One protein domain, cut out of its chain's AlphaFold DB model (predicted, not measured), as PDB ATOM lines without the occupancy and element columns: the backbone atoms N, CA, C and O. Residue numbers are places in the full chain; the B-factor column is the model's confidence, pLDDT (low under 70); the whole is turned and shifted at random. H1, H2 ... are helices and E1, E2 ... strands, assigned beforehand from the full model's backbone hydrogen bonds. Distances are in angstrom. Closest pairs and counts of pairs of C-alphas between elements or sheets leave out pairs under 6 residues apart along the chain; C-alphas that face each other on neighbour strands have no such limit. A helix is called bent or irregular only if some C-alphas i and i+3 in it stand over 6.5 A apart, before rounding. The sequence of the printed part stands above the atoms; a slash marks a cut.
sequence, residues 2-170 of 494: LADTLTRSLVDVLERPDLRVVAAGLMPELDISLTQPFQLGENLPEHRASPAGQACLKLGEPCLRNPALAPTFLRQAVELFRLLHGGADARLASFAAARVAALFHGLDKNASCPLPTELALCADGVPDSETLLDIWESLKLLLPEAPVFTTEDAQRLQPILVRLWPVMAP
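Overview. This is residues 2 to 170 of the 494 residues of an uncharacterized protein of Gluconobacter thailandicus NBRC 3255 (UniProt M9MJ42). A small three-stranded sheet is covered on one face by the long helix H4, and H5 folds back along H4 on the side away from the sheet as a helical hairpin. H1 lies at one end of the domain, and at the other end H7 and H8 meet at a corner, while the long loop of residues 41 to 54 runs between E2 and E3. The printed part has 169 residues, with named elements in the order H1 H2 E1 E2 E3 H3 H4 H5 H6 H7 H8; the mixed sheet has the order E1 E3 E2. The class is mostly helix, and the whole is compact, with a radius of gyration of the C-alphas of 15.7 A and spans of 47 by 41 by 27 A.

Along the chain. The strands are E1, residues 26 to 30, E2, residues 38 to 40, and E3, residues 55 to 59. H4, residues 67 to 85, is 27.1 A long, from C-alpha 67 at (42.280, -38.012, 17.533), and H5, residues 90 to 106, is 24.4 A. H1, residues 2 to 15, begins at C-alpha 2 at (48.303, -46.827, 23.663) and is 20.1 A long. H7, residues 129 to 142, is 20.1 A, and H8, residues 151 to 164, is 19.9 A, ending at C-alpha 164 at (21.911, -18.855, 5.315). H2, residues 17 to 22, H3, residues 61 to 65, and H6, residues 117 to 120, are shorter. H4 and H8 are irregular, but only just: C-alphas 68 and 71 are 6.9 A apart, and C-alphas 156 and 159 are 6.6 A apart.

Arrangement. E1 and E3 are parallel, with N 29 and O 57 at 2.8 A; E3 and E2 are an antiparallel hairpin, with N 39 and O 58 at 2.8 A. H4 is on this sheet, two layers with the helix on one face, over E3 at a height over the sheet of 8.3 A. H4 and H5 touch, the closest C-alphas being those of Gln 76 and Ala 101, 4.9 A, at a shallow tilt of 32 degrees, only just short of steep, opposite ways. H4 is the hub, touching H1, H2 and H5, and H3 only at the corner. H1 touches H4 with H4's residues 67 to 71 alone, closest at the C-alphas of Val 13 and Pro 71, 6.1 A. H5 touches H6, closest at the C-alphas of Ala 102 and Leu 119, 5.4 A. H7 touches H8 with H7's residues 129 to 133 alone, about perpendicular at 90 degrees, closest at the C-alphas of Ser 129 and Ala 154, 5.0 A. H1 and H8 are apart. Every O i to N i+4 pair is within hydrogen-bond range in H1, H2, H3 and H5; the counts are 13 of 15 in H4, 7 of 10 in H7 and 8 of 10 in H8, and H6 is too short for such a pair.

Size, cuts and confidence. The two C-alphas farthest apart, those of Asp 4 and Glu 152, are 48.1 A apart. The printed part has no cut, and the link from E2 to E3 is long. The mean pLDDT of the printed part is 86.2, and it is under 70 in residues 2 to 6, 42 to 55 and 110 to 112.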
ATOM      1  N   LEU A   2      49.211 -47.307  24.729       56.56
ATOM      2  CA  LEU A   2      48.303 -46.827  23.663       56.56
ATOM      3  C   LEU A   2      47.091 -46.055  24.225       56.56
ATOM      4  O   LEU A   2      46.819 -44.947  23.781       56.56
ATOM      5  N   ALA A   3      46.427 -46.598  25.253       59.19
ATOM      6  CA  ALA A   3      45.319 -45.923  25.935       59.19
ATOM      7  C   ALA A   3      45.749 -44.574  26.544       59.19
ATOM      8  O   ALA A   3      45.101 -43.566  26.299       59.19
ATOM      9  N   ASP A   4      46.896 -44.527  27.233       63.25
ATOM     10  CA  ASP A   4      47.418 -43.290  27.837       63.25
ATOM     11  C   ASP A   4      47.753 -42.211  26.794       63.25
ATOM     12  O   ASP A   4      47.526 -41.027  27.032       63.25
ATOM     13  N   THR A   5      48.289 -42.601  25.631       62.25
ATOM     14  CA  THR A   5      48.595 -41.677  24.528       62.25
ATOM     15  C   THR A   5      47.322 -41.128  23.883       62.25
ATOM     16  O   THR A   5      47.251 -39.932  23.609       62.25
ATOM     17  N   LEU A   6      46.303 -41.970  23.686       64.50
ATOM     18  CA  LEU A   6      45.010 -41.553  23.131       64.50
ATOM     19  C   LEU A   6      44.258 -40.618  24.086       64.50
ATOM     20  O   LEU A   6      43.738 -39.591  23.656       64.50
ATOM     21  N   THR A   7      44.272 -40.912  25.390       70.00
ATOM     22  CA  THR A   7      43.682 -40.037  26.410       70.00
ATOM     23  C   THR A   7      44.396 -38.687  26.477       70.00
ATOM     24  O   THR A   7      43.727 -37.661  26.527       70.00
ATOM     25  N   ARG A   8      45.737 -38.650  26.407       76.06
ATOM     26  CA  ARG A   8      46.489 -37.380  26.358       76.06
ATOM     27  C   ARG A   8      46.158 -36.551  25.123       76.06
ATOM     28  O   ARG A   8      45.888 -35.367  25.264       76.06
ATOM     29  N   SER A   9      46.099 -37.174  23.946       75.56
ATOM     30  CA  SER A   9      45.761 -36.461  22.710       75.56
ATOM     31  C   SER A   9      44.376 -35.813  22.771       75.56
ATOM     32  O   SER A   9      44.191 -34.746  22.201       75.56
ATOM     33  N   LEU A  10      43.406 -36.436  23.447       75.81
ATOM     34  CA  LEU A  10      42.074 -35.856  23.621       75.81
ATOM     35  C   LEU A  10      42.063 -34.730  24.665       75.81
ATOM     36  O   LEU A  10      41.383 -33.726  24.467       75.81
ATOM     37  N   VAL A  11      42.838 -34.861  25.746       80.75
ATOM     38  CA  VAL A  11      43.037 -33.771  26.716       80.75
ATOM     39  C   VAL A  11      43.653 -32.553  26.030       80.75
ATOM     40  O   VAL A  11      43.154 -31.449  26.218       80.75
ATOM     41  N   ASP A  12      44.648 -32.743  25.163       84.50
ATOM     42  CA  ASP A  12      45.253 -31.647  24.397       84.50
ATOM     43  C   ASP A  12      44.224 -30.940  23.497       84.50
ATOM     44  O   ASP A  12      44.252 -29.718  23.366       84.50
ATOM     45  N   VAL A  13      43.272 -31.684  22.916       84.94
ATOM     46  CA  VAL A  13      42.148 -31.112  22.152       84.94
ATOM     47  C   VAL A  13      41.238 -30.276  23.047       84.94
ATOM     48  O   VAL A  13      40.864 -29.172  22.661       84.94
ATOM     49  N   LEU A  14      40.893 -30.770  24.236       82.19
ATOM     50  CA  LEU A  14      40.052 -30.041  25.188       82.19
ATOM     51  C   LEU A  14      40.756 -28.816  25.778       82.19
ATOM     52  O   LEU A  14      40.083 -27.854  26.134       82.19
ATOM     53  N   GLU A  15      42.089 -28.821  25.834       87.88
ATOM     54  CA  GLU A  15      42.896 -27.700  26.316       87.88
ATOM     55  C   GLU A  15      43.223 -26.657  25.236       87.88
ATOM     56  O   GLU A  15      43.745 -25.584  25.551       87.88
ATOM     57  N   ARG A  16      42.875 -26.915  23.967       90.81
ATOM     58  CA  ARG A  16      43.009 -25.925  22.890       90.81
ATOM     59  C   ARG A  16      42.226 -24.644  23.241       90.81
ATOM     60  O   ARG A  16      41.011 -24.716  23.431       90.81
ATOM     61  N   PRO A  17      42.871 -23.461  23.284       92.44
ATOM     62  CA  PRO A  17      42.230 -22.213  23.715       92.44
ATOM     63  C   PRO A  17      40.956 -21.825  22.955       92.44
ATOM     64  O   PRO A  17      39.990 -21.364  23.558       92.44
ATOM     65  N   ASP A  18      40.925 -22.024  21.636       93.06
ATOM     66  CA  ASP A  18      39.739 -21.812  20.800       93.06
ATOM     67  C   ASP A  18      38.583 -22.734  21.219       93.06
ATOM     68  O   ASP A  18      37.465 -22.270  21.452       93.06
ATOM     69  N   LEU A  19      38.852 -24.029  21.392       93.44
ATOM     70  CA  LEU A  19      37.831 -25.007  21.774       93.44
ATOM     71  C   LEU A  19      37.355 -24.827  23.215       93.44
ATOM     72  O   LEU A  19      36.155 -24.930  23.456       93.44
ATOM     73  N   ARG A  20      38.240 -24.463  24.153       92.25
ATOM     74  CA  ARG A  20      37.860 -24.100  25.531       92.25
ATOM     75  C   ARG A  20      36.861 -22.953  25.566       92.25
ATOM     76  O   ARG A  20      35.900 -22.989  26.332       92.25
ATOM     77  N   VAL A  21      37.081 -21.934  24.738       92.75
ATOM     78  CA  VAL A  21      36.179 -20.783  24.642       92.75
ATOM     79  C   VAL A  21      34.847 -21.184  24.005       92.75
ATOM     80  O   VAL A  21      33.794 -20.834  24.533       92.75
ATOM     81  N   VAL A  22      34.863 -21.952  22.910       93.00
ATOM     82  CA  VAL A  22      33.638 -22.415  22.226       93.00
ATOM     83  C   VAL A  22      32.812 -23.344  23.123       93.00
ATOM     84  O   VAL A  22      31.588 -23.209  23.202       93.00
ATOM     85  N   ALA A  23      33.464 -24.244  23.858       90.94
ATOM     86  CA  ALA A  23      32.836 -25.179  24.787       90.94
ATOM     87  C   ALA A  23      32.518 -24.563  26.164       90.94
ATOM     88  O   ALA A  23      32.055 -25.273  27.052       90.94
ATOM     89  N   ALA A  24      32.725 -23.255  26.368       88.50
ATOM     90  CA  ALA A  24      32.487 -22.618  27.661       88.50
ATOM     91  C   ALA A  24      31.053 -22.863  28.174       88.50
ATOM     92  O   ALA A  24      30.071 -22.568  27.482       88.50
ATOM     93  N   GLY A  25      30.953 -23.379  29.405       84.31
ATOM     94  CA  GLY A  25      29.693 -23.773  30.052       84.31
ATOM     95  C   GLY A  25      29.245 -25.215  29.773       84.31
ATOM     96  O   GLY A  25      28.233 -25.647  30.326       84.31
ATOM     97  N   LEU A  26      29.988 -25.957  28.950       85.94
ATOM     98  CA  LEU A  26      29.785 -27.378  28.681       85.94
ATOM     99  C   LEU A  26      30.899 -28.191  29.341       85.94
ATOM    100  O   LEU A  26      32.027 -27.714  29.472       85.94
ATOM    101  N   MET A  27      30.585 -29.430  29.709       82.25
ATOM    102  CA  MET A  27      31.556 -30.385  30.235       82.25
ATOM    103  C   MET A  27      31.649 -31.580  29.278       82.25
ATOM    104  O   MET A  27      30.787 -32.462  29.326       82.25
ATOM    105  N   PRO A  28      32.638 -31.593  28.363       83.12
ATOM    106  CA  PRO A  28      32.885 -32.739  27.506       83.12
ATOM    107  C   PRO A  28      33.418 -33.919  28.329       83.12
ATOM    108  O   PRO A  28      34.475 -33.825  28.949       83.12
ATOM    109  N   GLU A  29      32.697 -35.032  28.320       84.50
ATOM    110  CA  GLU A  29      33.079 -36.300  28.933       84.50
ATOM    111  C   GLU A  29      33.378 -37.335  27.851       84.50
ATOM    112  O   GLU A  29      32.796 -37.314  26.770       84.50
ATOM    113  N   LEU A  30      34.281 -38.266  28.132       83.75
ATOM    114  CA  LEU A  30      34.589 -39.362  27.223       83.75
ATOM    115  C   LEU A  30      33.745 -40.589  27.580       83.75
ATOM    116  O   LEU A  30      33.811 -41.075  28.708       83.75
ATOM    117  N   ASP A  31      33.018 -41.128  26.606       86.81
ATOM    118  CA  ASP A  31      32.240 -42.359  26.741       86.81
ATOM    119  C   ASP A  31      32.641 -43.353  25.646       86.81
ATOM    120  O   ASP A  31      32.142 -43.336  24.524       86.81
ATOM    121  N   ILE A  32      33.569 -44.250  25.977       82.69
ATOM    122  CA  ILE A  32      34.115 -45.226  25.022       82.69
ATOM    123  C   ILE A  32      33.105 -46.293  24.587       82.69
ATOM    124  O   ILE A  32      33.382 -47.041  23.653       82.69
ATOM    125  N   SER A  33      31.964 -46.398  25.273       87.19
ATOM    126  CA  SER A  33      30.892 -47.314  24.879       87.19
ATOM    127  C   SER A  33      30.055 -46.759  23.725       87.19
ATOM    128  O   SER A  33      29.365 -47.514  23.037       87.19
ATOM    129  N   LEU A  34      30.146 -45.447  23.483       89.56
ATOM    130  CA  LEU A  34      29.422 -44.764  22.429       89.56
ATOM    131  C   LEU A  34      30.098 -44.999  21.072       89.56
ATOM    132  O   LEU A  34      31.242 -44.607  20.848       89.56
ATOM    133  N   THR A  35      29.362 -45.611  20.146       91.12
ATOM    134  CA  THR A  35      29.823 -45.885  18.773       91.12
ATOM    135  C   THR A  35      29.759 -44.657  17.863       91.12
ATOM    136  O   THR A  35      30.464 -44.589  16.857       91.12
ATOM    137  N   GLN A  36      28.922 -43.681  18.216       92.12
ATOM    138  CA  GLN A  36      28.789 -42.384  17.550       92.12
ATOM    139  C   GLN A  36      29.935 -41.448  17.961       92.12
ATOM    140  O   GLN A  36      30.498 -41.614  19.042       92.12
ATOM    141  N   PRO A  37      30.293 -40.436  17.148       93.31
ATOM    142  CA  PRO A  37      31.372 -39.508  17.492       93.31
ATOM    143  C   PRO A  37      31.081 -38.700  18.760       93.31
ATOM    144  O   PRO A  37      32.007 -38.389  19.508       93.31
ATOM    145  N   PHE A  38      29.811 -38.386  19.017       94.56
ATOM    146  CA  PHE A  38      29.364 -37.720  20.230       94.56
ATOM    147  C   PHE A  38      27.872 -37.967  20.484       94.56
ATOM    148  O   PHE A  38      27.136 -38.351  19.577       94.56
ATOM    149  N   GLN A  39      27.437 -37.708  21.714       92.25
ATOM    150  CA  GLN A  39      26.043 -37.718  22.144       92.25
ATOM    151  C   GLN A  39      25.776 -36.485  23.013       92.25
ATOM    152  O   GLN A  39      26.566 -36.140  23.896       92.25
ATOM    153  N   LEU A  40      24.652 -35.815  22.768       89.06
ATOM    154  CA  LEU A  40      24.204 -34.679  23.575       89.06
ATOM    155  C   LEU A  40      23.595 -35.193  24.891       89.06
ATOM    156  O   LEU A  40      22.748 -36.084  24.858       89.06
ATOM    157  N   GLY A  41      24.026 -34.674  26.044       70.94
ATOM    158  CA  GLY A  41      23.540 -35.125  27.352       70.94
ATOM    159  C   GLY A  41      22.161 -34.577  27.752       70.94
ATOM    160  O   GLY A  41      21.624 -33.650  27.142       70.94
ATOM    161  N   GLU A  42      21.601 -35.137  28.830       58.22
ATOM    162  CA  GLU A  42      20.296 -34.769  29.398       58.22
ATOM    163  C   GLU A  42      20.355 -33.401  30.104       58.22
ATOM    164  O   GLU A  42      20.652 -33.314  31.289       58.22
ATOM    165  N   ASN A  43      20.145 -32.320  29.348       54.09
ATOM    166  CA  ASN A  43      19.663 -30.990  29.780       54.09
ATOM    167  C   ASN A  43      19.169 -30.185  28.551       54.09
ATOM    168  O   ASN A  43      19.276 -28.958  28.479       54.09
ATOM    169  N   LEU A  44      18.652 -30.888  27.541       53.22
ATOM    170  CA  LEU A  44      17.757 -30.296  26.546       53.22
ATOM    171  C   LEU A  44      16.383 -30.116  27.226       53.22
ATOM    172  O   LEU A  44      16.114 -30.862  28.165       53.22
ATOM    173  N   PRO A  45      15.564 -29.119  26.849       45.38
ATOM    174  CA  PRO A  45      14.698 -28.315  27.739       45.38
ATOM    175  C   PRO A  45      13.609 -28.997  28.602       45.38
ATOM    176  O   PRO A  45      12.740 -28.295  29.110       45.38
ATOM    177  N   GLU A  46      13.622 -30.310  28.812       41.81
ATOM    178  CA  GLU A  46      12.588 -31.038  29.553       41.81
ATOM    179  C   GLU A  46      13.053 -31.698  30.863       41.81
ATOM    180  O   GLU A  46      12.206 -32.056  31.685       41.81
ATOM    181  N   HIS A  47      14.357 -31.804  31.154       38.12
ATOM    182  CA  HIS A  47      14.825 -32.472  32.378       38.12
ATOM    183  C   HIS A  47      15.781 -31.644  33.244       38.12
ATOM    184  O   HIS A  47      16.528 -30.789  32.784       38.12
ATOM    185  N   ARG A  48      15.613 -31.841  34.558       37.53
ATOM    186  CA  ARG A  48      16.077 -30.982  35.651       37.53
ATOM    187  C   ARG A  48      17.599 -30.857  35.689       37.53
ATOM    188  O   ARG A  48      18.308 -31.854  35.647       37.53
ATOM    189  N   ALA A  49      18.035 -29.620  35.924       39.66
ATOM    190  CA  ALA A  49      19.409 -29.213  36.172       39.66
ATOM    191  C   ALA A  49      20.202 -30.215  37.031       39.66
ATOM    192  O   ALA A  49      19.851 -30.497  38.180       39.66
ATOM    193  N   SER A  50      21.318 -30.688  36.473       41.69
ATOM    194  CA  SER A  50      22.385 -31.355  37.220       41.69
ATOM    195  C   SER A  50      22.927 -30.416  38.314       41.69
ATOM    196  O   SER A  50      23.065 -29.213  38.065       41.69
ATOM    197  N   PRO A  51      23.280 -30.926  39.510       39.66
ATOM    198  CA  PRO A  51      23.740 -30.123  40.650       39.66
ATOM    199  C   PRO A  51      25.054 -29.344  40.419       39.66
ATOM    200  O   PRO A  51      25.447 -28.571  41.290       39.66
ATOM    201  N   ALA A  52      25.705 -29.492  39.257       45.94
ATOM    202  CA  ALA A  52      26.870 -28.700  38.837       45.94
ATOM    203  C   ALA A  52      26.568 -27.605  37.783       45.94
ATOM    204  O   ALA A  52      27.473 -26.865  37.403       45.94
ATOM    205  N   GLY A  53      25.329 -27.472  37.295       47.56
ATOM    206  CA  GLY A  53      24.914 -26.380  36.397       47.56
ATOM    207  C   GLY A  53      25.548 -26.347  34.994       47.56
ATOM    208  O   GLY A  53      25.267 -25.416  34.243       47.56
ATOM    209  N   GLN A  54      26.375 -27.329  34.619       57.56
ATOM    210  CA  GLN A  54      26.966 -27.459  33.279       57.56
ATOM    211  C   GLN A  54      26.282 -28.589  32.505       57.56
ATOM    212  O   GLN A  54      26.013 -29.657  33.059       57.56
ATOM    213  N   ALA A  55      25.989 -28.359  31.224       67.94
ATOM    214  CA  ALA A  55      25.444 -29.401  30.362       67.94
ATOM    215  C   ALA A  55      26.548 -30.396  29.974       67.94
ATOM    216  O   ALA A  55      27.649 -29.993  29.589       67.94
ATOM    217  N   CYS A  56      26.253 -31.693  30.090       72.75
ATOM    218  CA  CYS A  56      27.186 -32.753  29.724       72.75
ATOM    219  C   CYS A  56      27.115 -33.018  28.213       72.75
ATOM    220  O   CYS A  56      26.029 -33.129  27.640       72.75
ATOM    221  N   LEU A  57      28.282 -33.118  27.580       87.31
ATOM    222  CA  LEU A  57      28.444 -33.571  26.205       87.31
ATOM    223  C   LEU A  57      29.325 -34.816  26.227       87.31
ATOM    224  O   LEU A  57      30.437 -34.748  26.733       87.31
ATOM    225  N   LYS A  58      28.887 -35.926  25.640       89.75
ATOM    226  CA  LYS A  58      29.705 -37.140  25.570       89.75
ATOM    227  C   LYS A  58      30.418 -37.230  24.231       89.75
ATOM    228  O   LYS A  58      29.771 -37.139  23.195       89.75
ATOM    229  N   LEU A  59      31.727 -37.443  24.239       91.12
ATOM    230  CA  LEU A  59      32.536 -37.785  23.072       91.12
ATOM    231  C   LEU A  59      32.710 -39.301  23.027       91.12
ATOM    232  O   LEU A  59      33.081 -39.908  24.030       91.12
ATOM    233  N   GLY A  60      32.430 -39.910  21.880       91.12
ATOM    234  CA  GLY A  60      32.457 -41.360  21.725       91.12
ATOM    235  C   GLY A  60      33.770 -41.921  21.197       91.12
ATOM    236  O   GLY A  60      34.748 -41.210  20.948       91.12
ATOM    237  N   GLU A  61      33.773 -43.231  20.976       90.94
ATOM    238  CA  GLU A  61      34.922 -44.007  20.507       90.94
ATOM    239  C   GLU A  61      35.571 -43.480  19.207       90.94
ATOM    240  O   GLU A  61      36.807 -43.484  19.137       90.94
ATOM    241  N   PRO A  62      34.841 -42.924  18.211       90.88
ATOM    242  CA  PRO A  62      35.463 -42.324  17.028       90.88
ATOM    243  C   PRO A  62      36.463 -41.197  17.333       90.88
ATOM    244  O   PRO A  62      37.451 -41.067  16.607       90.88
ATOM    245  N   CYS A  63      36.261 -40.427  18.410       88.50
ATOM    246  CA  CYS A  63      37.191 -39.373  18.828       88.50
ATOM    247  C   CYS A  63      38.531 -39.941  19.328       88.50
ATOM    248  O   CYS A  63      39.564 -39.295  19.175       88.50
ATOM    249  N   LEU A  64      38.532 -41.151  19.898       83.88
ATOM    250  CA  LEU A  64      39.757 -41.837  20.321       83.88
ATOM    251  C   LEU A  64      40.435 -42.561  19.170       83.88
ATOM    252  O   LEU A  64      41.657 -42.556  19.075       83.88
ATOM    253  N   ARG A  65      39.652 -43.200  18.296       86.25
ATOM    254  CA  ARG A  65      40.191 -43.924  17.143       86.25
ATOM    255  C   ARG A  65      40.887 -42.981  16.164       86.25
ATOM    256  O   ARG A  65      41.920 -43.349  15.615       86.25
ATOM    257  N   ASN A  66      40.354 -41.771  15.990       86.69
ATOM    258  CA  ASN A  66      40.927 -40.734  15.135       86.69
ATOM    259  C   ASN A  66      41.063 -39.403  15.900       86.69
ATOM    260  O   ASN A  66      40.247 -38.501  15.699       86.69
ATOM    261  N   PRO A  67      42.111 -39.227  16.729       86.12
ATOM    262  CA  PRO A  67      42.280 -38.012  17.533       86.12
ATOM    263  C   PRO A  67      42.360 -36.720  16.708       86.12
ATOM    264  O   PRO A  67      41.950 -35.662  17.176       86.12
ATOM    265  N   ALA A  68      42.813 -36.800  15.451       87.75
ATOM    266  CA  ALA A  68      42.828 -35.668  14.523       87.75
ATOM    267  C   ALA A  68      41.420 -35.142  14.164       87.75
ATOM    268  O   ALA A  68      41.287 -33.973  13.817       87.75
ATOM    269  N   LEU A  69      40.375 -35.974  14.267       90.88
ATOM    270  CA  LEU A  69      38.978 -35.581  14.030       90.88
ATOM    271  C   LEU A  69      38.250 -35.144  15.308       90.88
ATOM    272  O   LEU A  69      37.184 -34.535  15.221       90.88
ATOM    273  N   ALA A  70      38.814 -35.402  16.492       91.88
ATOM    274  CA  ALA A  70      38.189 -35.028  17.758       91.88
ATOM    275  C   ALA A  70      37.870 -33.518  17.873       91.88
ATOM    276  O   ALA A  70      36.760 -33.200  18.301       91.88
ATOM    277  N   PRO A  71      38.737 -32.572  17.432       93.25
ATOM    278  CA  PRO A  71      38.389 -31.147  17.366       93.25
ATOM    279  C   PRO A  71      37.141 -30.863  16.526       93.25
ATOM    280  O   PRO A  71      36.293 -30.059  16.912       93.25
ATOM    281  N   THR A  72      37.023 -31.528  15.374       94.62
ATOM    282  CA  THR A  72      35.911 -31.363  14.434       94.62
ATOM    283  C   THR A  72      34.609 -31.879  15.035       94.62
ATOM    284  O   THR A  72      33.609 -31.162  15.020       94.62
ATOM    285  N   PHE A  73      34.627 -33.076  15.624       94.69
ATOM    286  CA  PHE A  73      33.454 -33.648  16.284       94.69
ATOM    287  C   PHE A  73      33.029 -32.842  17.506       94.69
ATOM    288  O   PHE A  73      31.843 -32.566  17.665       94.69
ATOM    289  N   LEU A  74      33.979 -32.382  18.325       94.62
ATOM    290  CA  LEU A  74      33.678 -31.489  19.439       94.62
ATOM    291  C   LEU A  74      33.037 -30.187  18.944       94.62
ATOM    292  O   LEU A  74      32.022 -29.763  19.494       94.62
ATOM    293  N   ARG A  75      33.573 -29.568  17.882       95.50
ATOM    294  CA  ARG A  75      32.983 -28.351  17.305       95.50
ATOM    295  C   ARG A  75      31.555 -28.594  16.812       95.50
ATOM    296  O   ARG A  75      30.683 -27.781  17.110       95.50
ATOM    297  N   GLN A  76      31.314 -29.699  16.104       96.69
ATOM    298  CA  GLN A  76      29.978 -30.084  15.638       96.69
ATOM    299  C   GLN A  76      29.006 -30.251  16.808       96.69
ATOM    300  O   GLN A  76      27.894 -29.730  16.779       96.69
ATOM    301  N   ALA A  77      29.445 -30.954  17.846       95.69
ATOM    302  CA  ALA A  77      28.641 -31.268  19.010       95.69
ATOM    303  C   ALA A  77      28.237 -30.021  19.804       95.69
ATOM    304  O   ALA A  77      27.070 -29.857  20.158       95.69
ATOM    305  N   VAL A  78      29.192 -29.115  20.043       94.88
ATOM    306  CA  VAL A  78      28.934 -27.839  20.721       94.88
ATOM    307  C   VAL A  78      27.978 -26.970  19.908       94.88
ATOM    308  O   VAL A  78      27.052 -26.389  20.479       94.88
ATOM    309  N   GLU A  79      28.168 -26.894  18.588       95.81
ATOM    310  CA  GLU A  79      27.284 -26.119  17.714       95.81
ATOM    311  C   GLU A  79      25.857 -26.670  17.754       95.81
ATOM    312  O   GLU A  79      24.914 -25.928  18.028       95.81
ATOM    313  N   LEU A  80      25.701 -27.982  17.561       95.44
ATOM    314  CA  LEU A  80      24.399 -28.641  17.574       95.44
ATOM    315  C   LEU A  80      23.686 -28.437  18.915       95.44
ATOM    316  O   LEU A  80      22.516 -28.055  18.934       95.44
ATOM    317  N   PHE A  81      24.401 -28.612  20.030       93.69
ATOM    318  CA  PHE A  81      23.861 -28.376  21.367       93.69
ATOM    319  C   PHE A  81      23.328 -26.946  21.523       93.69
ATOM    320  O   PHE A  81      22.187 -26.753  21.946       93.69
ATOM    321  N   ARG A  82      24.132 -25.932  21.168       91.62
ATOM    322  CA  ARG A  82      23.759 -24.518  21.337       91.62
ATOM    323  C   ARG A  82      22.559 -24.128  20.473       91.62
ATOM    324  O   ARG A  82      21.701 -23.393  20.958       91.62
ATOM    325  N   LEU A  83      22.485 -24.622  19.236       92.69
ATOM    326  CA  LEU A  83      21.377 -24.327  18.322       92.69
ATOM    327  C   LEU A  83      20.068 -24.982  18.780       92.69
ATOM    328  O   LEU A  83      19.029 -24.321  18.804       92.69
ATOM    329  N   LEU A  84      20.111 -26.250  19.203       91.69
ATOM    330  CA  LEU A  84      18.936 -26.945  19.742       91.69
ATOM    331  C   LEU A  84      18.445 -26.291  21.037       91.69
ATOM    332  O   LEU A  84      17.252 -26.044  21.190       91.69
ATOM    333  N   HIS A  85      19.359 -25.941  21.947       87.25
ATOM    334  CA  HIS A  85      19.010 -25.241  23.184       87.25
ATOM    335  C   HIS A  85      18.469 -23.823  22.923       87.25
ATOM    336  O   HIS A  85      17.658 -23.313  23.690       87.25
ATOM    337  N   GLY A  86      18.878 -23.197  21.815       86.75
ATOM    338  CA  GLY A  86      18.318 -21.943  21.308       86.75
ATOM    339  C   GLY A  86      16.934 -22.077  20.658       86.75
ATOM    340  O   GLY A  86      16.352 -21.061  20.281       86.75
ATOM    341  N   GLY A  87      16.396 -23.295  20.527       88.56
ATOM    342  CA  GLY A  87      15.080 -23.563  19.941       88.56
ATOM    343  C   GLY A  87      15.063 -23.628  18.411       88.56
ATOM    344  O   GLY A  87      14.004 -23.446  17.807       88.56
ATOM    345  N   ALA A  88      16.210 -23.847  17.762       90.94
ATOM    346  CA  ALA A  88      16.259 -24.064  16.318       90.94
ATOM    347  C   ALA A  88      15.603 -25.404  15.924       90.94
ATOM    348  O   ALA A  88      15.662 -26.383  16.667       90.94
ATOM    349  N   ASP A  89      15.022 -25.467  14.719       92.69
ATOM    350  CA  ASP A  89      14.544 -26.734  14.141       92.69
ATOM    351  C   ASP A  89      15.704 -27.737  14.039       92.69
ATOM    352  O   ASP A  89      16.775 -27.399  13.530       92.69
ATOM    353  N   ALA A  90      15.492 -28.973  14.501       94.31
ATOM    354  CA  ALA A  90      16.562 -29.961  14.629       94.31
ATOM    355  C   ALA A  90      17.234 -30.323  13.294       94.31
ATOM    356  O   ALA A  90      18.436 -30.595  13.273       94.31
ATOM    357  N   ARG A  91      16.506 -30.271  12.169       95.25
ATOM    358  CA  ARG A  91      17.081 -30.525  10.837       95.25
ATOM    359  C   ARG A  91      18.020 -29.392  10.458       95.25
ATOM    360  O   ARG A  91      19.186 -29.620  10.149       95.25
ATOM    361  N   LEU A  92      17.531 -28.158  10.563       94.69
ATOM    362  CA  LEU A  92      18.304 -26.958  10.253       94.69
ATOM    363  C   LEU A  92      19.532 -26.809  11.169       94.69
ATOM    364  O   LEU A  92      20.618 -26.492  10.685       94.69
ATOM    365  N   ALA A  93      19.380 -27.094  12.465       95.38
ATOM    366  CA  ALA A  93      20.472 -27.105  13.433       95.38
ATOM    367  C   ALA A  93      21.546 -28.145  13.078       95.38
ATOM    368  O   ALA A  93      22.735 -27.843  13.155       95.38
ATOM    369  N   SER A  94      21.139 -29.337  12.631       97.00
ATOM    370  CA  SER A  94      22.060 -30.411  12.244       97.00
ATOM    371  C   SER A  94      22.914 -30.039  11.033       97.00
ATOM    372  O   SER A  94      24.136 -30.183  11.086       97.00
ATOM    373  N   PHE A  95      22.310 -29.497   9.970       97.56
ATOM    374  CA  PHE A  95      23.064 -29.045   8.793       97.56
ATOM    375  C   PHE A  95      23.961 -27.841   9.102       97.56
ATOM    376  O   PHE A  95      25.100 -27.791   8.639       97.56
ATOM    377  N   ALA A  96      23.493 -26.894   9.924       96.81
ATOM    378  CA  ALA A  96      24.313 -25.768  10.368       96.81
ATOM    379  C   ALA A  96      25.533 -26.243  11.178       96.81
ATOM    380  O   ALA A  96      26.654 -25.815  10.905       96.81
ATOM    381  N   ALA A  97      25.337 -27.171  12.120       97.50
ATOM    382  CA  ALA A  97      26.413 -27.751  12.918       97.50
ATOM    383  C   ALA A  97      27.424 -28.533  12.070       97.50
ATOM    384  O   ALA A  97      28.632 -28.361  12.243       97.50
ATOM    385  N   ALA A  98      26.941 -29.344  11.123       97.81
ATOM    386  CA  ALA A  98      27.783 -30.084  10.186       97.81
ATOM    387  C   ALA A  98      28.646 -29.142   9.335       97.81
ATOM    388  O   ALA A  98      29.862 -29.320   9.245       97.81
ATOM    389  N   ARG A  99      28.048 -28.082   8.781       97.31
ATOM    390  CA  ARG A  99      28.771 -27.071   8.005       97.31
ATOM    391  C   ARG A  99      29.815 -26.324   8.831       97.31
ATOM    392  O   ARG A  99      30.953 -26.181   8.388       97.31
ATOM    393  N   VAL A 100      29.454 -25.856  10.026       97.31
ATOM    394  CA  VAL A 100      30.387 -25.147  10.917       97.31
ATOM    395  C   VAL A 100      31.583 -26.038  11.258       97.31
ATOM    396  O   VAL A 100      32.719 -25.567  11.225       97.31
ATOM    397  N   ALA A 101      31.350 -27.325  11.526       96.56
ATOM    398  CA  ALA A 101      32.407 -28.293  11.792       96.56
ATOM    399  C   ALA A 101      33.295 -28.557  10.566       96.56
ATOM    400  O   ALA A 101      34.518 -28.585  10.699       96.56
ATOM    401  N   ALA A 102      32.703 -28.694   9.377       95.56
ATOM    402  CA  ALA A 102      33.434 -28.895   8.127       95.56
ATOM    403  C   ALA A 102      34.356 -27.707   7.805       95.56
ATOM    404  O   ALA A 102      35.544 -27.890   7.538       95.56
ATOM    405  N   LEU A 103      33.843 -26.479   7.921       94.50
ATOM    406  CA  LEU A 103      34.640 -25.264   7.738       94.50
ATOM    407  C   LEU A 103      35.723 -25.126   8.813       94.50
ATOM    408  O   LEU A 103      36.852 -24.764   8.499       94.50
ATOM    409  N   PHE A 104      35.406 -25.456  10.069       94.12
ATOM    410  CA  PHE A 104      36.382 -25.450  11.160       94.12
ATOM    411  C   PHE A 104      37.521 -26.449  10.923       94.12
ATOM    412  O   PHE A 104      38.675 -26.125  11.191       94.12
ATOM    413  N   HIS A 105      37.219 -27.634  10.390       92.69
ATOM    414  CA  HIS A 105      38.232 -28.623  10.029       92.69
ATOM    415  C   HIS A 105      39.193 -28.088   8.960       92.69
ATOM    416  O   HIS A 105      40.404 -28.235   9.094       92.69
ATOM    417  N   GLY A 106      38.674 -27.389   7.945       89.75
ATOM    418  CA  GLY A 106      39.490 -26.783   6.887       89.75
ATOM    419  C   GLY A 106      40.478 -25.710   7.370       89.75
ATOM    420  O   GLY A 106      41.436 -25.401   6.663       89.75
ATOM    421  N   LEU A 107      40.285 -25.164   8.575       88.62
ATOM    422  CA  LEU A 107      41.228 -24.230   9.201       88.62
ATOM    423  C   LEU A 107      42.470 -24.936   9.775       88.62
ATOM    424  O   LEU A 107      43.491 -24.284   9.983       88.62
ATOM    425  N   ASP A 108      42.399 -26.242  10.041       82.81
ATOM    426  CA  ASP A 108      43.503 -27.051  10.565       82.81
ATOM    427  C   ASP A 108      44.168 -27.837   9.422       82.81
ATOM    428  O   ASP A 108      44.117 -29.062   9.391       82.81
ATOM    429  N   LYS A 109      44.841 -27.159   8.478       70.12
ATOM    430  CA  LYS A 109      45.500 -27.819   7.324       70.12
ATOM    431  C   LYS A 109      46.514 -28.912   7.688       70.12
ATOM    432  O   LYS A 109      46.795 -29.780   6.867       70.12
ATOM    433  N   ASN A 110      47.062 -28.877   8.901       61.09
ATOM    434  CA  ASN A 110      47.977 -29.904   9.404       61.09
ATOM    435  C   ASN A 110      47.253 -31.189   9.861       61.09
ATOM    436  O   ASN A 110      47.915 -32.178  10.176       61.09
ATOM    437  N   ALA A 111      45.915 -31.202   9.908       61.66
ATOM    438  CA  ALA A 111      45.136 -32.409  10.141       61.66
ATOM    439  C   ALA A 111      45.198 -33.293   8.885       61.66
ATOM    440  O   ALA A 111      44.544 -33.044   7.881       61.66
ATOM    441  N   SER A 112      45.999 -34.357   8.937       64.50
ATOM    442  CA  SER A 112      46.195 -35.291   7.819       64.50
ATOM    443  C   SER A 112      44.997 -36.217   7.554       64.50
ATOM    444  O   SER A 112      45.090 -37.108   6.711       64.50
ATOM    445  N   CYS A 113      43.910 -36.087   8.319       82.31
ATOM    446  CA  CYS A 113      42.761 -36.984   8.265       82.31
ATOM    447  C   CYS A 113      41.637 -36.337   7.443       82.31
ATOM    448  O   CYS A 113      41.219 -35.239   7.805       82.31
ATOM    449  N   PRO A 114      41.145 -36.979   6.368       87.88
ATOM    450  CA  PRO A 114      40.052 -36.428   5.576       87.88
ATOM    451  C   PRO A 114      38.763 -36.324   6.401       87.88
ATOM    452  O   PRO A 114      38.521 -37.131   7.303       87.88
ATOM    453  N   LEU A 115      37.915 -35.354   6.051       91.06
ATOM    454  CA  LEU A 115      36.574 -35.240   6.619       91.06
ATOM    455  C   LEU A 115      35.754 -36.517   6.353       91.06
ATOM    456  O   LEU A 115      35.829 -37.064   5.249       91.06
ATOM    457  N   PRO A 116      34.917 -36.950   7.313       91.94
ATOM    458  CA  PRO A 116      33.816 -37.867   7.033       91.94
ATOM    459  C   PRO A 116      32.966 -37.355   5.865       91.94
ATOM    460  O   PRO A 116      32.760 -36.144   5.735       91.94
ATOM    461  N   THR A 117      32.482 -38.265   5.019       92.94
ATOM    462  CA  THR A 117      31.796 -37.942   3.757       92.94
ATOM    463  C   THR A 117      30.655 -36.944   3.953       92.94
ATOM    464  O   THR A 117      30.551 -35.961   3.225       92.94
ATOM    465  N   GLU A 118      29.837 -37.145   4.983       92.88
ATOM    466  CA  GLU A 118      28.697 -36.301   5.328       92.88
ATOM    467  C   GLU A 118      29.097 -34.861   5.696       92.88
ATOM    468  O   GLU A 118      28.382 -33.914   5.366       92.88
ATOM    469  N   LEU A 119      30.265 -34.669   6.320       94.88
ATOM    470  CA  LEU A 119      30.802 -33.342   6.630       94.88
ATOM    471  C   LEU A 119      31.485 -32.721   5.411       94.88
ATOM    472  O   LEU A 119      31.343 -31.521   5.184       94.88
ATOM    473  N   ALA A 120      32.189 -33.522   4.607       94.56
ATOM    474  CA  ALA A 120      32.837 -33.059   3.382       94.56
ATOM    475  C   ALA A 120      31.818 -32.444   2.406       94.56
ATOM    476  O   ALA A 120      32.055 -31.363   1.873       94.56
ATOM    477  N   LEU A 121      30.644 -33.067   2.260       95.25
ATOM    478  CA  LEU A 121      29.543 -32.540   1.445       95.25
ATOM    479  C   LEU A 121      28.972 -31.210   1.975       95.25
ATOM    480  O   LEU A 121      28.355 -30.466   1.219       95.25
ATOM    481  N   CYS A 122      29.192 -30.880   3.252       95.56
ATOM    482  CA  CYS A 122      28.755 -29.620   3.863       95.56
ATOM    483  C   CYS A 122      29.801 -28.488   3.778       95.56
ATOM    484  O   CYS A 122      29.498 -27.352   4.161       95.56
ATOM    485  N   ALA A 123      31.030 -28.777   3.329       91.88
ATOM    486  CA  ALA A 123      32.139 -27.819   3.343       91.88
ATOM    487  C   ALA A 123      31.976 -26.714   2.285       91.88
ATOM    488  O   ALA A 123      32.159 -25.532   2.584       91.88
ATOM    489  N   ASP A 124      31.572 -27.096   1.073       88.75
ATOM    490  CA  ASP A 124      31.555 -26.212  -0.092       88.75
ATOM    491  C   ASP A 124      30.168 -25.585  -0.321       88.75
ATOM    492  O   ASP A 124      29.644 -24.856   0.533       88.75
ATOM    493  N   GLY A 125      29.588 -25.821  -1.501       91.38
ATOM    494  CA  GLY A 125      28.270 -25.347  -1.899       91.38
ATOM    495  C   GLY A 125      27.146 -25.975  -1.080       91.38
ATOM    496  O   GLY A 125      27.348 -26.894  -0.293       91.38
ATOM    497  N   VAL A 126      25.942 -25.440  -1.255       95.06
ATOM    498  CA  VAL A 126      24.749 -25.956  -0.578       95.06
ATOM    499  C   VAL A 126      24.379 -27.295  -1.225       95.06
ATOM    500  O   VAL A 126      24.178 -27.302  -2.443       95.06
ATOM    501  N   PRO A 127      24.258 -28.398  -0.463       96.25
ATOM    502  CA  PRO A 127      23.819 -29.675  -1.014       96.25
ATOM    503  C   PRO A 127      22.424 -29.572  -1.643       96.25
ATOM    504  O   PRO A 127      21.560 -28.831  -1.160       96.25
ATOM    505  N   ASP A 128      22.193 -30.316  -2.725       96.56
ATOM    506  CA  ASP A 128      20.855 -30.457  -3.298       96.56
ATOM    507  C   ASP A 128      19.945 -31.318  -2.404       96.56
ATOM    508  O   ASP A 128      20.380 -31.930  -1.431       96.56
ATOM    509  N   SER A 129      18.643 -31.338  -2.699       96.44
ATOM    510  CA  SER A 129      17.665 -32.017  -1.844       96.44
ATOM    511  C   SER A 129      17.886 -33.528  -1.717       96.44
ATOM    512  O   SER A 129      17.523 -34.077  -0.683       96.44
ATOM    513  N   GLU A 130      18.460 -34.191  -2.725       96.69
ATOM    514  CA  GLU A 130      18.783 -35.623  -2.669       96.69
ATOM    515  C   GLU A 130      19.976 -35.855  -1.737       96.69
ATOM    516  O   GLU A 130      19.874 -36.604  -0.767       96.69
ATOM    517  N   THR A 131      21.044 -35.080  -1.923       96.88
ATOM    518  CA  THR A 131      22.236 -35.117  -1.070       96.88
ATOM    519  C   THR A 131      21.904 -34.772   0.388       96.88
ATOM    520  O   THR A 131      22.474 -35.351   1.312       96.88
ATOM    521  N   LEU A 132      20.958 -33.855   0.638       97.50
ATOM    522  CA  LEU A 132      20.493 -33.552   1.999       97.50
ATOM    523  C   LEU A 132      19.855 -34.772   2.681       97.50
ATOM    524  O   LEU A 132      20.051 -34.947   3.882       97.50
ATOM    525  N   LEU A 133      19.098 -35.599   1.951       97.25
ATOM    526  CA  LEU A 133      18.501 -36.821   2.504       97.25
ATOM    527  C   LEU A 133      19.586 -37.839   2.872       97.25
ATOM    528  O   LEU A 133      19.537 -38.402   3.963       97.25
ATOM    529  N   ASP A 134      20.600 -38.000   2.020       96.56
ATOM    530  CA  ASP A 134      21.722 -38.910   2.279       96.56
ATOM    531  C   ASP A 134      22.544 -38.475   3.501       96.56
ATOM    532  O   ASP A 134      22.848 -39.281   4.385       96.56
ATOM    533  N   ILE A 135      22.860 -37.180   3.605       96.81
ATOM    534  CA  ILE A 135      23.560 -36.614   4.767       96.81
ATOM    535  C   ILE A 135      22.725 -36.808   6.045       96.81
ATOM    536  O   ILE A 135      23.267 -37.128   7.109       96.81
ATOM    537  N   TRP A 136      21.402 -36.633   5.958       97.50
ATOM    538  CA  TRP A 136      20.502 -36.739   7.105       97.50
ATOM    539  C   TRP A 136      20.530 -38.116   7.773       97.50
ATOM    540  O   TRP A 136      20.435 -38.186   9.001       97.50
ATOM    541  N   GLU A 137      20.731 -39.196   7.014       96.19
ATOM    542  CA  GLU A 137      20.827 -40.553   7.567       96.19
ATOM    543  C   GLU A 137      21.937 -40.689   8.616       96.19
ATOM    544  O   GLU A 137      21.780 -41.438   9.582       96.19
ATOM    545  N   SER A 138      23.013 -39.912   8.469       95.19
ATOM    546  CA  SER A 138      24.108 -39.846   9.441       95.19
ATOM    547  C   SER A 138      23.818 -38.839  10.555       95.19
ATOM    548  O   SER A 138      23.985 -39.147  11.735       95.19
ATOM    549  N   LEU A 139      23.340 -37.637  10.206       96.56
ATOM    550  CA  LEU A 139      23.122 -36.562  11.182       96.56
ATOM    551  C   LEU A 139      22.018 -36.877  12.197       96.56
ATOM    552  O   LEU A 139      22.143 -36.513  13.365       96.56
ATOM    553  N   LYS A 140      20.964 -37.593  11.788       95.38
ATOM    554  CA  LYS A 140      19.848 -37.948  12.676       95.38
ATOM    555  C   LYS A 140      20.271 -38.824  13.856       95.38
ATOM    556  O   LYS A 140      19.626 -38.790  14.897       95.38
ATOM    557  N   LEU A 141      21.367 -39.577  13.713       94.44
ATOM    558  CA  LEU A 141      21.920 -40.432  14.769       94.44
ATOM    559  C   LEU A 141      22.569 -39.629  15.905       94.44
ATOM    560  O   LEU A 141      22.829 -40.188  16.966       94.44
ATOM    561  N   LEU A 142      22.844 -38.341  15.680       94.38
ATOM    562  CA  LEU A 142      23.458 -37.425  16.645       94.38
ATOM    563  C   LEU A 142      22.410 -36.666  17.477       94.38
ATOM    564  O   LEU A 142      22.764 -35.902  18.378       94.38
ATOM    565  N   LEU A 143      21.123 -36.849  17.163       92.62
ATOM    566  CA  LEU A 143      20.005 -36.215  17.850       92.62
ATOM    567  C   LEU A 143      19.433 -37.140  18.935       92.62
ATOM    568  O   LEU A 143      19.333 -38.347  18.708       92.62
ATOM    569  N   PRO A 144      18.987 -36.598  20.083       84.62
ATOM    570  CA  PRO A 144      18.239 -37.379  21.068       84.62
ATOM    571  C   PRO A 144      16.892 -37.861  20.518       84.62
ATOM    572  O   PRO A 144      16.504 -39.004  20.736       84.62
ATOM    573  N   GLU A 145      16.201 -36.989  19.779       86.69
ATOM    574  CA  GLU A 145      14.966 -37.298  19.066       86.69
ATOM    575  C   GLU A 145      15.095 -36.806  17.622       86.69
ATOM    576  O   GLU A 145      15.285 -35.615  17.358       86.69
ATOM    577  N   ALA A 146      15.036 -37.744  16.679       89.75
ATOM    578  CA  ALA A 146      15.186 -37.459  15.262       89.75
ATOM    579  C   ALA A 146      13.813 -37.222  14.612       89.75
ATOM    580  O   ALA A 146      13.018 -38.164  14.523       89.75
ATOM    581  N   PRO A 147      13.520 -36.010  14.105       93.19
ATOM    582  CA  PRO A 147      12.298 -35.787  13.348       93.19
ATOM    583  C   PRO A 147      12.330 -36.558  12.023       93.19
ATOM    584  O   PRO A 147      13.390 -36.815  11.445       93.19
ATOM    585  N   VAL A 148      11.147 -36.869  11.493       93.94
ATOM    586  CA  VAL A 148      11.027 -37.369  10.120       93.94
ATOM    587  C   VAL A 148      11.509 -36.280   9.155       93.94
ATOM    588  O   VAL A 148      11.159 -35.103   9.293       93.94
ATOM    589  N   PHE A 149      12.323 -36.677   8.178       96.31
ATOM    590  CA  PHE A 149      12.815 -35.799   7.123       96.31
ATOM    591  C   PHE A 149      12.498 -36.424   5.772       96.31
ATOM    592  O   PHE A 149      13.051 -37.455   5.399       96.31
ATOM    593  N   THR A 150      11.531 -35.830   5.082       96.62
ATOM    594  CA  THR A 150      11.035 -36.313   3.794       96.62
ATOM    595  C   THR A 150      11.666 -35.548   2.635       96.62
ATOM    596  O   THR A 150      12.242 -34.474   2.812       96.62
ATOM    597  N   THR A 151      11.496 -36.050   1.412       96.62
ATOM    598  CA  THR A 151      11.890 -35.325   0.194       96.62
ATOM    599  C   THR A 151      11.241 -33.942   0.104       96.62
ATOM    600  O   THR A 151      11.886 -32.987  -0.321       96.62
ATOM    601  N   GLU A 152       9.987 -33.804   0.544       96.00
ATOM    602  CA  GLU A 152       9.290 -32.515   0.559       96.00
ATOM    603  C   GLU A 152       9.917 -31.546   1.578       96.00
ATOM    604  O   GLU A 152      10.091 -30.359   1.292       96.00
ATOM    605  N   ASP A 153      10.326 -32.047   2.750       95.75
ATOM    606  CA  ASP A 153      11.062 -31.251   3.739       95.75
ATOM    607  C   ASP A 153      12.420 -30.800   3.192       95.75
ATOM    608  O   ASP A 153      12.778 -29.633   3.343       95.75
ATOM    609  N   ALA A 154      13.154 -31.687   2.513       96.12
ATOM    610  CA  ALA A 154      14.438 -31.361   1.896       96.12
ATOM    611  C   ALA A 154      14.298 -30.289   0.801       96.12
ATOM    612  O   ALA A 154      15.107 -29.360   0.734       96.12
ATOM    613  N   GLN A 155      13.243 -30.358  -0.015       96.38
ATOM    614  CA  GLN A 155      12.921 -29.342  -1.025       96.38
ATOM    615  C   GLN A 155      12.552 -27.989  -0.404       96.38
ATOM    616  O   GLN A 155      12.910 -26.942  -0.944       96.38
ATOM    617  N   ARG A 156      11.870 -27.984   0.748       95.31
ATOM    618  CA  ARG A 156      11.564 -26.754   1.501       95.31
ATOM    619  C   ARG A 156      12.788 -26.178   2.214       95.31
ATOM    620  O   ARG A 156      12.915 -24.958   2.318       95.31
ATOM    621  N   LEU A 157      13.671 -27.037   2.721       94.06
ATOM    622  CA  LEU A 157      14.834 -26.649   3.516       94.06
ATOM    623  C   LEU A 157      15.977 -26.108   2.652       94.06
ATOM    624  O   LEU A 157      16.609 -25.128   3.040       94.06
ATOM    625  N   GLN A 158      16.215 -26.688   1.474       95.31
ATOM    626  CA  GLN A 158      17.296 -26.285   0.570       95.31
ATOM    627  C   GLN A 158      17.345 -24.765   0.304       95.31
ATOM    628  O   GLN A 158      18.396 -24.172   0.550       95.31
ATOM    629  N   PRO A 159      16.255 -24.073  -0.091       94.19
ATOM    630  CA  PRO A 159      16.322 -22.636  -0.363       94.19
ATOM    631  C   PRO A 159      16.571 -21.804   0.905       94.19
ATOM    632  O   PRO A 159      17.115 -20.700   0.833       94.19
ATOM    633  N   ILE A 160      16.196 -22.320   2.082       92.81
ATOM    634  CA  ILE A 160      16.537 -21.702   3.370       92.81
ATOM    635  C   ILE A 160      18.040 -21.832   3.616       92.81
ATOM    636  O   ILE A 160      18.676 -20.837   3.964       92.81
ATOM    637  N   LEU A 161      18.604 -23.023   3.391       93.56
ATOM    638  CA  LEU A 161      20.041 -23.256   3.492       93.56
ATOM    639  C   LEU A 161      20.798 -22.360   2.520       93.56
ATOM    640  O   LEU A 161      21.695 -21.673   2.976       93.56
ATOM    641  N   VAL A 162      20.390 -22.245   1.252       93.88
ATOM    642  CA  VAL A 162      21.033 -21.351   0.264       93.88
ATOM    643  C   VAL A 162      21.194 -19.926   0.787       93.88
ATOM    644  O   VAL A 162      22.265 -19.333   0.661       93.88
ATOM    645  N   ARG A 163      20.151 -19.381   1.417       90.44
ATOM    646  CA  ARG A 163      20.180 -18.024   1.974       90.44
ATOM    647  C   ARG A 163      21.104 -17.893   3.188       90.44
ATOM    648  O   ARG A 163      21.714 -16.843   3.363       90.44
ATOM    649  N   LEU A 164      21.181 -18.914   4.042       91.12
ATOM    650  CA  LEU A 164      21.911 -18.855   5.315       91.12
ATOM    651  C   LEU A 164      23.330 -19.447   5.245       91.12
ATOM    652  O   LEU A 164      24.157 -19.167   6.110       91.12
ATOM    653  N   TRP A 165      23.646 -20.220   4.208       92.69
ATOM    654  CA  TRP A 165      24.920 -20.922   4.018       92.69
ATOM    655  C   TRP A 165      26.159 -20.028   4.160       92.69
ATOM    656  O   TRP A 165      27.126 -20.467   4.791       92.69
ATOM    657  N   PRO A 166      26.175 -18.782   3.635       89.62
ATOM    658  CA  PRO A 166      27.346 -17.912   3.757       89.62
ATOM    659  C   PRO A 166      27.653 -17.492   5.200       89.62
ATOM    660  O   PRO A 166      28.804 -17.204   5.513       89.62
ATOM    661  N   VAL A 167      26.641 -17.462   6.075       90.00
ATOM    662  CA  VAL A 167      26.779 -17.041   7.481       90.00
ATOM    663  C   VAL A 167      26.815 -18.215   8.464       90.00
ATOM    664  O   VAL A 167      27.216 -18.035   9.613       90.00
ATOM    665  N   MET A 168      26.469 -19.427   8.012       93.94
ATOM    666  CA  MET A 168      26.660 -20.700   8.721       93.94
ATOM    667  C   MET A 168      28.140 -21.114   8.723       93.94
ATOM    668  O   MET A 168      28.523 -22.118   8.133       93.94
ATOM    669  N   ALA A 169      28.992 -20.317   9.355       94.69
ATOM    670  CA  ALA A 169      30.431 -20.540   9.406       94.69
ATOM    671  C   ALA A 169      30.955 -20.312  10.829       94.69
ATOM    672  O   ALA A 169      30.300 -19.604  11.595       94.69
ATOM    673  N   PRO A 170      32.100 -20.899  11.223       95.12
ATOM    674  CA  PRO A 170      32.709 -20.626  12.522       95.12
ATOM    675  C   PRO A 170      33.193 -19.167  12.609       95.12
ATOM    676  O   PRO A 170      33.426 -18.513  11.587       95.12
TER     677      PRO A 170